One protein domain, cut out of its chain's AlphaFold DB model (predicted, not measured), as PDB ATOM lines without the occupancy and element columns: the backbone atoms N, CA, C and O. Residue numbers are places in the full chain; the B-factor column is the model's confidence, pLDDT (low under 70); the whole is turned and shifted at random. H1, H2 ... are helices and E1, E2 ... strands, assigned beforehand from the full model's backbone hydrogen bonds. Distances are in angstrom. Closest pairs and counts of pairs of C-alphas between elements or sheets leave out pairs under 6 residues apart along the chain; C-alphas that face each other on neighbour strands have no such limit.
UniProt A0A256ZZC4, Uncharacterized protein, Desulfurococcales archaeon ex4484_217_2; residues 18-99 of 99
ATOM      1  N   PHE A  18     -34.117   2.440  43.155       95.00
ATOM      2  CA  PHE A  18     -34.821   3.616  42.670       95.00
ATOM      3  C   PHE A  18     -33.950   4.857  42.854       95.00
ATOM      4  O   PHE A  18     -33.706   5.294  43.979       95.00
ATOM      5  N   ARG A  19     -33.470   5.426  41.745       94.50
ATOM      6  CA  ARG A  19     -32.708   6.679  41.756       94.50
ATOM      7  C   ARG A  19     -33.657   7.854  41.570       94.50
ATOM      8  O   ARG A  19     -34.310   7.956  40.534       94.50
ATOM      9  N   VAL A  20     -33.698   8.764  42.537       95.12
ATOM     10  CA  VAL A  20     -34.424  10.032  42.401       95.12
ATOM     11  C   VAL A  20     -33.681  10.905  41.389       95.12
ATOM     12  O   VAL A  20     -32.512  11.213  41.590       95.12
ATOM     13  N   LYS A  21     -34.340  11.248  40.280       94.75
ATOM     14  CA  LYS A  21     -33.779  12.056  39.183       94.75
ATOM     15  C   LYS A  21     -34.449  13.417  39.064       94.75
ATOM     16  O   LYS A  21     -33.836  14.346  38.567       94.75
ATOM     17  N   LYS A  22     -35.719  13.521  39.457       95.19
ATOM     18  CA  LYS A  22     -36.474  14.771  39.394       95.19
ATOM     19  C   LYS A  22     -37.564  14.814  40.444       95.19
ATOM     20  O   LYS A  22     -38.222  13.813  40.741       95.19
ATOM     21  N   THR A  23     -37.799  16.007  40.947       96.12
ATOM     22  CA  THR A  23     -38.864  16.332  41.874       96.12
ATOM     23  C   THR A  23     -39.497  17.635  41.429       96.12
ATOM     24  O   THR A  23     -38.808  18.561  41.008       96.12
ATOM     25  N   ARG A  24     -40.823  17.708  41.501       94.81
ATOM     26  CA  ARG A  24     -41.547  18.959  41.273       94.81
ATOM     27  C   ARG A  24     -42.648  19.124  42.292       94.81
ATOM     28  O   ARG A  24     -43.182  18.144  42.819       94.81
ATOM     29  N   LYS A  25     -43.008  20.373  42.542       93.62
ATOM     30  CA  LYS A  25     -44.102  20.714  43.440       93.62
ATOM     31  C   LYS A  25     -45.343  21.053  42.620       93.62
ATOM     32  O   LYS A  25     -45.324  21.992  41.835       93.62
ATOM     33  N   LEU A  26     -46.422  20.302  42.818       92.69
ATOM     34  CA  LEU A  26     -47.742  20.586  42.253       92.69
ATOM     35  C   LEU A  26     -48.684  20.968  43.401       92.69
ATOM     36  O   LEU A  26     -49.139  20.127  44.182       92.69
ATOM     37  N   GLY A  27     -48.915  22.272  43.565       92.38
ATOM     38  CA  GLY A  27     -49.687  22.822  44.679       92.38
ATOM     39  C   GLY A  27     -49.074  22.479  46.045       92.38
ATOM     40  O   GLY A  27     -47.995  22.955  46.403       92.38
ATOM     41  N   LYS A  28     -49.772  21.651  46.834       94.44
ATOM     42  CA  LYS A  28     -49.342  21.215  48.183       94.44
ATOM     43  C   LYS A  28     -48.636  19.852  48.195       94.44
ATOM     44  O   LYS A  28     -48.366  19.322  49.274       94.44
ATOM     45  N   ARG A  29     -48.380  19.262  47.026       96.62
ATOM     46  CA  ARG A  29     -47.810  17.919  46.884       96.62
ATOM     47  C   ARG A  29     -46.494  17.966  46.119       96.62
ATOM     48  O   ARG A  29     -46.292  18.805  45.246       96.62
ATOM     49  N   TRP A  30     -45.605  17.055  46.474       96.31
ATOM     50  CA  TRP A  30     -44.365  16.763  45.776       96.31
ATOM     51  C   TRP A  30     -44.564  15.528  44.922       96.31
ATOM     52  O   TRP A  30     -45.086  14.531  45.418       96.31
ATOM     53  N   ILE A  31     -44.120  15.602  43.675       96.88
ATOM     54  CA  ILE A  31     -44.067  14.480  42.747       96.88
ATOM     55  C   ILE A  31     -42.603  14.111  42.549       96.88
ATOM     56  O   ILE A  31     -41.806  14.969  42.168       96.88
ATOM     57  N   VAL A  32     -42.255  12.854  42.807       96.44
ATOM     58  CA  VAL A  32     -40.898  12.309  42.674       96.44
ATOM     59  C   VAL A  32     -40.882  11.338  41.497       96.44
ATOM     60  O   VAL A  32     -41.617  10.353  41.504       96.44
ATOM     61  N   ASN A  33     -40.062  11.634  40.484       96.06
ATOM     62  CA  ASN A  33     -39.934  10.880  39.229       96.06
ATOM     63  C   ASN A  33     -41.259  10.539  38.513       96.06
ATOM     64  O   ASN A  33     -41.299   9.559  37.789       96.06
ATOM     65  N   ASP A  34     -42.336  11.308  38.699       95.69
ATOM     66  CA  ASP A  34     -43.692  10.971  38.201       95.69
ATOM     67  C   ASP A  34     -44.349   9.730  38.828       95.69
ATOM     68  O   ASP A  34     -45.480   9.410  38.483       95.69
ATOM     69  N   GLU A  35     -43.687   9.063  39.774       96.19
ATOM     70  CA  GLU A  35     -44.143   7.780  40.328       96.19
ATOM     71  C   GLU A  35     -44.683   7.901  41.755       96.19
ATOM     72  O   GLU A  35     -45.626   7.204  42.131       96.19
ATOM     73  N   PHE A  36     -44.096   8.782  42.572       95.62
ATOM     74  CA  PHE A  36     -44.470   8.925  43.979       95.62
ATOM     75  C   PHE A  36     -44.985  10.323  44.290       95.62
ATOM     76  O   PHE A  36     -44.384  11.323  43.902       95.62
ATOM     77  N   GLU A  37     -46.059  10.382  45.075       96.31
ATOM     78  CA  GLU A  37     -46.613  11.621  45.606       96.31
ATOM     79  C   GLU A  37     -46.402  11.710  47.123       96.31
ATOM     80  O   GLU A  37     -46.687  10.769  47.866       96.31
ATOM     81  N   ALA A  38     -45.954  12.870  47.609       96.12
ATOM     82  CA  ALA A  38     -45.780  13.123  49.034       96.12
ATOM     83  C   ALA A  38     -46.223  14.532  49.446       96.12
ATOM     84  O   ALA A  38     -46.124  15.495  48.695       96.12
ATOM     85  N   LYS A  39     -46.673  14.690  50.697       96.94
ATOM     86  CA  LYS A  39     -46.972  16.017  51.279       96.94
ATOM     87  C   LYS A  39     -45.703  16.782  51.666       96.94
ATOM     88  O   LYS A  39     -45.673  18.007  51.624       96.94
ATOM     89  N   LYS A  40     -44.665  16.060  52.090       95.56
ATOM     90  CA  LYS A  40     -43.376  16.607  52.522       95.56
ATOM     91  C   LYS A  40     -42.266  15.752  51.931       95.56
ATOM     92  O   LYS A  40     -42.372  14.530  51.952       95.56
ATOM     93  N   LEU A  41     -41.213  16.408  51.462       94.12
ATOM     94  CA  LEU A  41     -39.982  15.772  51.024       94.12
ATOM     95  C   LEU A  41     -38.902  16.069  52.068       94.12
ATOM     96  O   LEU A  41     -38.729  17.220  52.466       94.12
ATOM     97  N   LYS A  42     -38.212  15.032  52.541       95.19
ATOM     98  CA  LYS A  42     -37.017  15.159  53.379       95.19
ATOM     99  C   LYS A  42     -35.890  14.459  52.643       95.19
ATOM    100  O   LYS A  42     -35.974  13.255  52.427       95.19
ATOM    101  N   SER A  43     -34.889  15.223  52.231       94.50
ATOM    102  CA  SER A  43     -33.731  14.672  51.545       94.50
ATOM    103  C   SER A  43     -32.637  14.324  52.546       94.50
ATOM    104  O   SER A  43     -32.368  15.099  53.461       94.50
ATOM    105  N   THR A  44     -32.019  13.163  52.357       95.69
ATOM    106  CA  THR A  44     -30.811  12.728  53.071       95.69
ATOM    107  C   THR A  44     -29.688  12.357  52.102       95.69
ATOM    108  O   THR A  44     -28.710  11.744  52.520       95.69
ATOM    109  N   ILE A  45     -29.847  12.658  50.807       94.75
ATOM    110  CA  ILE A  45     -28.781  12.485  49.812       94.75
ATOM    111  C   ILE A  45     -27.840  13.701  49.862       94.75
ATOM    112  O   ILE A  45     -28.252  14.755  50.365       94.75
ATOM    113  N   PRO A  46     -26.604  13.585  49.349       92.69
ATOM    114  CA  PRO A  46     -25.653  14.691  49.315       92.69
ATOM    115  C   PRO A  46     -26.232  15.945  48.649       92.69
ATOM    116  O   PRO A  46     -26.942  15.859  47.649       92.69
ATOM    117  N   LEU A  47     -25.946  17.130  49.200       92.94
ATOM    118  CA  LEU A  47     -26.537  18.390  48.727       92.94
ATOM    119  C   LEU A  47     -26.200  18.683  47.255       92.94
ATOM    120  O   LEU A  47     -27.060  19.161  46.515       92.94
ATOM    121  N   ASN A  48     -24.981  18.349  46.829       90.56
ATOM    122  CA  ASN A  48     -24.534  18.455  45.441       90.56
ATOM    123  C   ASN A  48     -25.307  17.527  44.486       90.56
ATOM    124  O   ASN A  48     -25.383  17.833  43.305       90.56
ATOM    125  N   GLU A  49     -25.917  16.446  44.980       91.56
ATOM    126  CA  GLU A  49     -26.815  15.588  44.193       91.56
ATOM    127  C   GLU A  49     -28.278  16.050  44.261       91.56
ATOM    128  O   GLU A  49     -29.030  15.888  43.301       91.56
ATOM    129  N   VAL A  50     -28.708  16.646  45.383       94.06
ATOM    130  CA  VAL A  50     -30.081  17.164  45.532       94.06
ATOM    131  C   VAL A  50     -30.406  18.177  44.444       94.06
ATOM    132  O   VAL A  50     -31.496  18.112  43.879       94.06
ATOM    133  N   ILE A  51     -29.474  19.088  44.151       94.38
ATOM    134  CA  ILE A  51     -29.661  20.171  43.174       94.38
ATOM    135  C   ILE A  51     -29.934  19.680  41.747       94.38
ATOM    136  O   ILE A  51     -30.535  20.416  40.972       94.38
ATOM    137  N   ASP A  52     -29.559  18.446  41.409       92.12
ATOM    138  CA  ASP A  52     -29.859  17.856  40.100       92.12
ATOM    139  C   ASP A  52     -31.291  17.297  40.037       92.12
ATOM    140  O   ASP A  52     -31.835  17.073  38.956       92.12
ATOM    141  N   ALA A  53     -31.918  17.077  41.196       94.25
ATOM    142  CA  ALA A  53     -33.245  16.492  41.318       94.25
ATOM    143  C   ALA A  53     -34.337  17.498  41.711       94.25
ATOM    144  O   ALA A  53     -35.498  17.104  41.809       94.25
ATOM    145  N   ILE A  54     -34.021  18.769  41.959       93.25
ATOM    146  CA  ILE A  54     -34.999  19.790  42.356       93.25
ATOM    147  C   ILE A  54     -34.774  21.090  41.589       93.25
ATOM    148  O   ILE A  54     -33.645  21.492  41.337       93.25
ATOM    149  N   GLU A  55     -35.860  21.780  41.253       90.25
ATOM    150  CA  GLU A  55     -35.782  23.125  40.687       90.25
ATOM    151  C   GLU A  55     -35.373  24.130  41.771       90.25
ATOM    152  O   GLU A  55     -36.098  24.360  42.743       90.25
ATOM    153  N   VAL A  56     -34.197  24.731  41.598       91.88
ATOM    154  CA  VAL A  56     -33.644  25.774  42.471       91.88
ATOM    155  C   VAL A  56     -33.027  26.900  41.634       91.88
ATOM    156  O   VAL A  56     -32.636  26.666  40.490       91.88
ATOM    157  N   PRO A  57     -32.916  28.125  42.180       95.00
ATOM    158  CA  PRO A  57     -32.249  29.226  41.492       95.00
ATOM    159  C   PRO A  57     -30.803  28.888  41.106       95.00
ATOM    160  O   PRO A  57     -30.094  28.197  41.841       95.00
ATOM    161  N   SER A  58     -30.336  29.435  39.984       94.12
ATOM    162  CA  SER A  58     -28.983  29.201  39.452       94.12
ATOM    163  C   SER A  58     -27.866  29.552  40.442       94.12
ATOM    164  O   SER A  58     -26.837  28.879  40.480       94.12
ATOM    165  N   GLU A  59     -28.075  30.563  41.282       95.56
ATOM    166  CA  GLU A  59     -27.141  30.950  42.341       95.56
ATOM    167  C   GLU A  59     -26.953  29.837  43.385       95.56
ATOM    168  O   GLU A  59     -25.825  29.522  43.761       95.56
ATOM    169  N   VAL A  60     -28.039  29.161  43.776       94.69
ATOM    170  CA  VAL A  60     -27.994  28.020  44.704       94.69
ATOM    171  C   VAL A  60     -27.232  26.852  44.081       94.69
ATOM    172  O   VAL A  60     -26.418  26.227  44.755       94.69
ATOM    173  N   ILE A  61     -27.442  26.591  42.786       94.62
ATOM    174  CA  ILE A  61     -26.711  25.552  42.044       94.62
ATOM    175  C   ILE A  61     -25.209  25.843  42.067       94.62
ATOM    176  O   ILE A  61     -24.411  24.946  42.338       94.62
ATOM    177  N   LYS A  62     -24.816  27.097  41.812       93.75
ATOM    178  CA  LYS A  62     -23.408  27.507  41.827       93.75
ATOM    179  C   LYS A  62     -22.778  27.276  43.202       93.75
ATOM    180  O   LYS A  62     -21.722  26.655  43.271       93.75
ATOM    181  N   LEU A  63     -23.436  27.724  44.272       94.94
ATOM    182  CA  LEU A  63     -22.945  27.569  45.645       94.94
ATOM    183  C   LEU A  63     -22.852  26.099  46.069       94.94
ATOM    184  O   LEU A  63     -21.852  25.688  46.647       94.94
ATOM    185  N   ALA A  64     -23.860  25.289  45.747       94.06
ATOM    186  CA  ALA A  64     -23.862  23.869  46.089       94.06
ATOM    187  C   ALA A  64     -22.764  23.084  45.352       94.06
ATOM    188  O   ALA A  64     -22.200  22.152  45.918       94.06
ATOM    189  N   ARG A  65     -22.428  23.469  44.112       92.06
ATOM    190  CA  ARG A  65     -21.339  22.848  43.335       92.06
ATOM    191  C   ARG A  65     -19.939  23.238  43.799       92.06
ATOM    192  O   ARG A  65     -18.992  22.559  43.435       92.06
ATOM    193  N   TRP A  66     -19.807  24.314  44.569       94.19
ATOM    194  CA  TRP A  66     -18.537  24.739  45.167       94.19
ATOM    195  C   TRP A  66     -18.199  23.983  46.457       94.19
ATOM    196  O   TRP A  66     -17.151  24.219  47.048       94.19
ATOM    197  N   LEU A  67     -19.088  23.105  46.925       92.81
ATOM    198  CA  LEU A  67     -18.805  22.261  48.075       92.81
ATOM    199  C   LEU A  67     -17.818  21.167  47.679       92.81
ATOM    200  O   LEU A  67     -18.193  20.181  47.040       92.81
ATOM    201  N   ASP A  68     -16.573  21.340  48.108       90.00
ATOM    202  CA  ASP A  68     -15.551  20.309  48.010       90.00
ATOM    203  C   ASP A  68     -15.810  19.188  49.019       90.00
ATOM    204  O   ASP A  68     -16.231  19.407  50.160       90.00
ATOM    205  N   TYR A  69     -15.532  17.961  48.594       90.38
ATOM    206  CA  TYR A  69     -15.572  16.780  49.441       90.38
ATOM    207  C   TYR A  69     -14.401  15.868  49.100       90.38
ATOM    208  O   TYR A  69     -13.953  15.789  47.956       90.38
ATOM    209  N   ASN A  70     -13.911  15.162  50.112       91.12
ATOM    210  CA  ASN A  70     -12.807  14.235  49.939       91.12
ATOM    211  C   ASN A  70     -13.331  12.873  49.485       91.12
ATOM    212  O   ASN A  70     -14.362  12.393  49.966       91.12
ATOM    213  N   ALA A  71     -12.591  12.229  48.589       90.00
ATOM    214  CA  ALA A  71     -12.734  10.800  48.376       90.00
ATOM    215  C   ALA A  71     -12.103  10.043  49.557       90.00
ATOM    216  O   ALA A  71     -11.137  10.512  50.156       90.00
ATOM    217  N   LEU A  72     -12.652   8.872  49.879       92.19
ATOM    218  CA  LEU A  72     -12.091   7.948  50.860       92.19
ATOM    219  C   LEU A  72     -11.787   6.629  50.160       92.19
ATOM    220  O   LEU A  72     -12.684   6.025  49.567       92.19
ATOM    221  N   ILE A  73     -10.544   6.177  50.263       90.81
ATOM    222  CA  ILE A  73     -10.145   4.839  49.850       90.81
ATOM    223  C   ILE A  73     -10.168   3.957  51.100       90.81
ATOM    224  O   ILE A  73      -9.688   4.336  52.165       90.81
ATOM    225  N   VAL A  74     -10.796   2.787  50.986       93.31
ATOM    226  CA  VAL A  74     -10.871   1.803  52.069       93.31
ATOM    227  C   VAL A  74     -10.150   0.551  51.602       93.31
ATOM    228  O   VAL A  74     -10.508  -0.024  50.574       93.31
ATOM    229  N   VAL A  75      -9.123   0.147  52.351       90.75
ATOM    230  CA  VAL A  75      -8.304  -1.034  52.060       90.75
ATOM    231  C   VAL A  75      -8.442  -2.031  53.204       90.75
ATOM    232  O   VAL A  75      -8.009  -1.759  54.323       90.75
ATOM    233  N   ASP A  76      -8.999  -3.203  52.908       91.06
ATOM    234  CA  ASP A  76      -9.116  -4.304  53.863       91.06
ATOM    235  C   ASP A  76      -7.951  -5.288  53.695       91.06
ATOM    236  O   ASP A  76      -7.736  -5.847  52.618       91.06
ATOM    237  N   ILE A  77      -7.203  -5.532  54.778       88.75
ATOM    238  CA  ILE A  77      -6.053  -6.446  54.791       88.75
ATOM    239  C   ILE A  77      -6.357  -7.636  55.704       88.75
ATOM    240  O   ILE A  77      -6.452  -7.496  56.924       88.75
ATOM    241  N   ALA A  78      -6.457  -8.830  55.120       91.69
ATOM    242  CA  ALA A  78      -6.598 -10.076  55.866       91.69
ATOM    243  C   ALA A  78      -5.223 -10.655  56.238       91.69
ATOM    244  O   ALA A  78      -4.326 -10.748  55.401       91.69
ATOM    245  N   LEU A  79      -5.062 -11.085  57.491       90.06
ATOM    246  CA  LEU A  79      -3.819 -11.663  58.001       90.06
ATOM    247  C   LEU A  79      -4.058 -13.093  58.488       90.06
ATOM    248  O   LEU A  79      -4.973 -13.335  59.270       90.06
ATOM    249  N   ASN A  80      -3.180 -14.031  58.120       94.12
ATOM    250  CA  ASN A  80      -3.172 -15.385  58.691       94.12
ATOM    251  C   ASN A  80      -2.453 -15.421  60.057       94.12
ATOM    252  O   ASN A  80      -1.520 -16.188  60.281       94.12
ATOM    253  N   LYS A  81      -2.817 -14.493  60.943       93.19
ATOM    254  CA  LYS A  81      -2.334 -14.393  62.326       93.19
ATOM    255  C   LYS A  81      -3.321 -13.577  63.152       93.19
ATOM    256  O   LYS A  81      -4.158 -12.862  62.606       93.19
ATOM    257  N   LYS A  82      -3.197 -13.647  64.479       89.06
ATOM    258  CA  LYS A  82      -4.018 -12.841  65.389       89.06
ATOM    259  C   LYS A  82      -3.792 -11.347  65.119       89.06
ATOM    260  O   LYS A  82      -2.649 -10.892  65.070       89.06
ATOM    261  N   ALA A  83      -4.884 -10.606  64.955       85.19
ATOM    262  CA  ALA A  83      -4.847  -9.156  64.827       85.19
ATOM    263  C   ALA A  83      -4.327  -8.497  66.117       85.19
ATOM    264  O   ALA A  83      -4.427  -9.060  67.212       85.19
ATOM    265  N   LEU A  84      -3.782  -7.288  65.981       83.12
ATOM    266  CA  LEU A  84      -3.413  -6.461  67.127       83.12
ATOM    267  C   LEU A  84      -4.680  -6.091  67.914       83.12
ATOM    268  O   LEU A  84      -5.730  -5.852  67.324       83.12
ATOM    269  N   GLY A  85      -4.588  -6.008  69.242       88.56
ATOM    270  CA  GLY A  85      -5.698  -5.580  70.110       88.56
ATOM    271  C   GLY A  85      -5.966  -4.069  70.075       88.56
ATOM    272  O   GLY A  85      -6.308  -3.496  71.103       88.56
ATOM    273  N   ILE A  86      -5.736  -3.419  68.933       88.06
ATOM    274  CA  ILE A  86      -5.828  -1.968  68.744       88.06
ATOM    275  C   ILE A  86      -7.028  -1.684  67.839       88.06
ATOM    276  O   ILE A  86      -7.190  -2.332  66.808       88.06
ATOM    277  N   HIS A  87      -7.862  -0.715  68.218       87.69
ATOM    278  CA  HIS A  87      -9.097  -0.396  67.494       87.69
ATOM    279  C   HIS A  87      -8.893   0.564  66.312       87.69
ATOM    280  O   HIS A  87      -9.609   0.465  65.320       87.69
ATOM    281  N   TRP A  88      -7.926   1.479  66.406       90.81
ATOM    282  CA  TRP A  88      -7.573   2.435  65.355       90.81
ATOM    283  C   TRP A  88      -6.146   2.937  65.559       90.81
ATOM    284  O   TRP A  88      -5.676   3.071  66.691       90.81
ATOM    285  N   ILE A  89      -5.470   3.238  64.455       88.25
ATOM    286  CA  ILE A  89      -4.153   3.870  64.445       88.25
ATOM    287  C   ILE A  89      -4.288   5.133  63.601       88.25
ATOM    288  O   ILE A  89      -4.732   5.068  62.458       88.25
ATOM    289  N   TYR A  90      -3.929   6.279  64.173       88.81
ATOM    290  CA  TYR A  90      -3.799   7.524  63.428       88.81
ATOM    291  C   TYR A  90      -2.355   7.666  62.957       88.81
ATOM    292  O   TYR A  90      -1.427   7.510  63.752       88.81
ATOM    293  N   VAL A  91      -2.170   7.950  61.672       88.38
ATOM    294  CA  VAL A  91      -0.853   8.075  61.047       88.38
ATOM    295  C   VAL A  91      -0.707   9.507  60.526       88.38
ATOM    296  O   VAL A  91      -1.272   9.823  59.484       88.38
ATOM    297  N   PRO A  92       0.009  10.395  61.239       86.75
ATOM    298  CA  PRO A  92       0.255  11.769  60.790       86.75
ATOM    299  C   PRO A  92       1.441  11.897  59.815       86.75
ATOM    300  O   PRO A  92       1.784  13.005  59.416       86.75
ATOM    301  N   ASP A  93       2.112  10.793  59.478       82.44
ATOM    302  CA  ASP A  93       3.339  10.790  58.681       82.44
ATOM    303  C   ASP A  93       3.044  10.863  57.176       82.44
ATOM    304  O   ASP A  93       2.483   9.939  56.587       82.44
ATOM    305  N   HIS A  94       3.480  11.954  56.546       80.69
ATOM    306  CA  HIS A  94       3.313  12.206  55.114       80.69
ATOM    307  C   HIS A  94       4.206  11.336  54.211       80.69
ATOM    308  O   HIS A  94       4.009  11.330  52.997       80.69
ATOM    309  N   SER A  95       5.194  10.623  54.766       83.88
ATOM    310  CA  SER A  95       6.055   9.698  54.013       83.88
ATOM    311  C   SER A  95       5.412   8.328  53.779       83.88
ATOM    312  O   SER A  95       5.868   7.563  52.925       83.88
ATOM    313  N   ILE A  96       4.337   8.018  54.507       76.62
ATOM    314  CA  ILE A  96       3.607   6.765  54.374       76.62
ATOM    315  C   ILE A  96       2.461   6.977  53.384       76.62
ATOM    316  O   ILE A  96       1.501   7.690  53.664       76.62
ATOM    317  N   VAL A  97       2.542   6.319  52.225       60.62
ATOM    318  CA  VAL A  97       1.448   6.304  51.245       60.62
ATOM    319  C   VAL A  97       0.377   5.327  51.729       60.62
ATOM    320  O   VAL A  97       0.348   4.164  51.329       60.62
ATOM    321  N   PHE A  98      -0.492   5.794  52.617       58.97
ATOM    322  CA  PHE A  98      -1.829   5.226  52.733       58.97
ATOM    323  C   PHE A  98      -2.741   6.029  51.793       58.97
ATOM    324  O   PHE A  98      -2.895   7.230  52.016       58.97
ATOM    325  N   PRO A  99      -3.251   5.426  50.704       50.66
ATOM    326  CA  PRO A  99      -4.234   6.074  49.842       50.66
ATOM    327  C   PRO A  99      -5.563   6.319  50.568       50.66
ATOM    328  O   PRO A  99      -5.898   5.527  51.478       50.66
TER     329      PRO A  99
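AT A GLANCE: This is residues 18 to 99 of the 99 residues of an uncharacterized protein of Desulfurococcales archaeon ex4484_217_2 (UniProt A0A256ZZC4). With little regular structure, a small three-stranded sheet and two short helices form a head, from which a long tail, residues 66 to 99, runs off and folds back; residues 76 to 97 stick out. Of 82 printed residues, 26 are in named elements: E1, E2, E3, H1, H2, class mixed. The whole is extended, radius of gyration of the C-alphas 21.3 A, spans 62 by 29 by 16 A.

IN THESE COORDINATES: E1, residues 23 to 26, 9.9 A, begins at C-alpha 23 (-38.864, 16.332, 41.874). E2 is residues 29 to 32, 9.8 A; E3, 36 to 38, 6.7 A; H1, 47 to 53, 10.2 A. H2, 58 to 65, 10.7 A, ends at C-alpha 65 (-21.339, 22.848, 43.335).

HOW THE PARTS SIT: E1, E2, E3 form a meander, each strand the antiparallel neighbour of the one before, in two hairpins; N 24 and O 31 are 3.0 A apart, N 30 and O 38 2.8 A. H1 is only just on the sheet, with 5 pairs of C-alphas within 10 A, and only grazes it. H1 and H2 touch, closest C-alphas Asn 48 and Ala 64, 5.5 A, at a steep tilt of 46 degrees, opposite ways. Every O i to N i+4 pair of H2 is within hydrogen-bond range; in H1 1 of 3, and 3 of 4 O i to N i+3.

THE WHOLE: The farthest C-alphas, Gly 27 and Lys 81, are 62.8 A apart. The printed part has no cut; no link is long; residues 97 to 99 have pLDDT under 70.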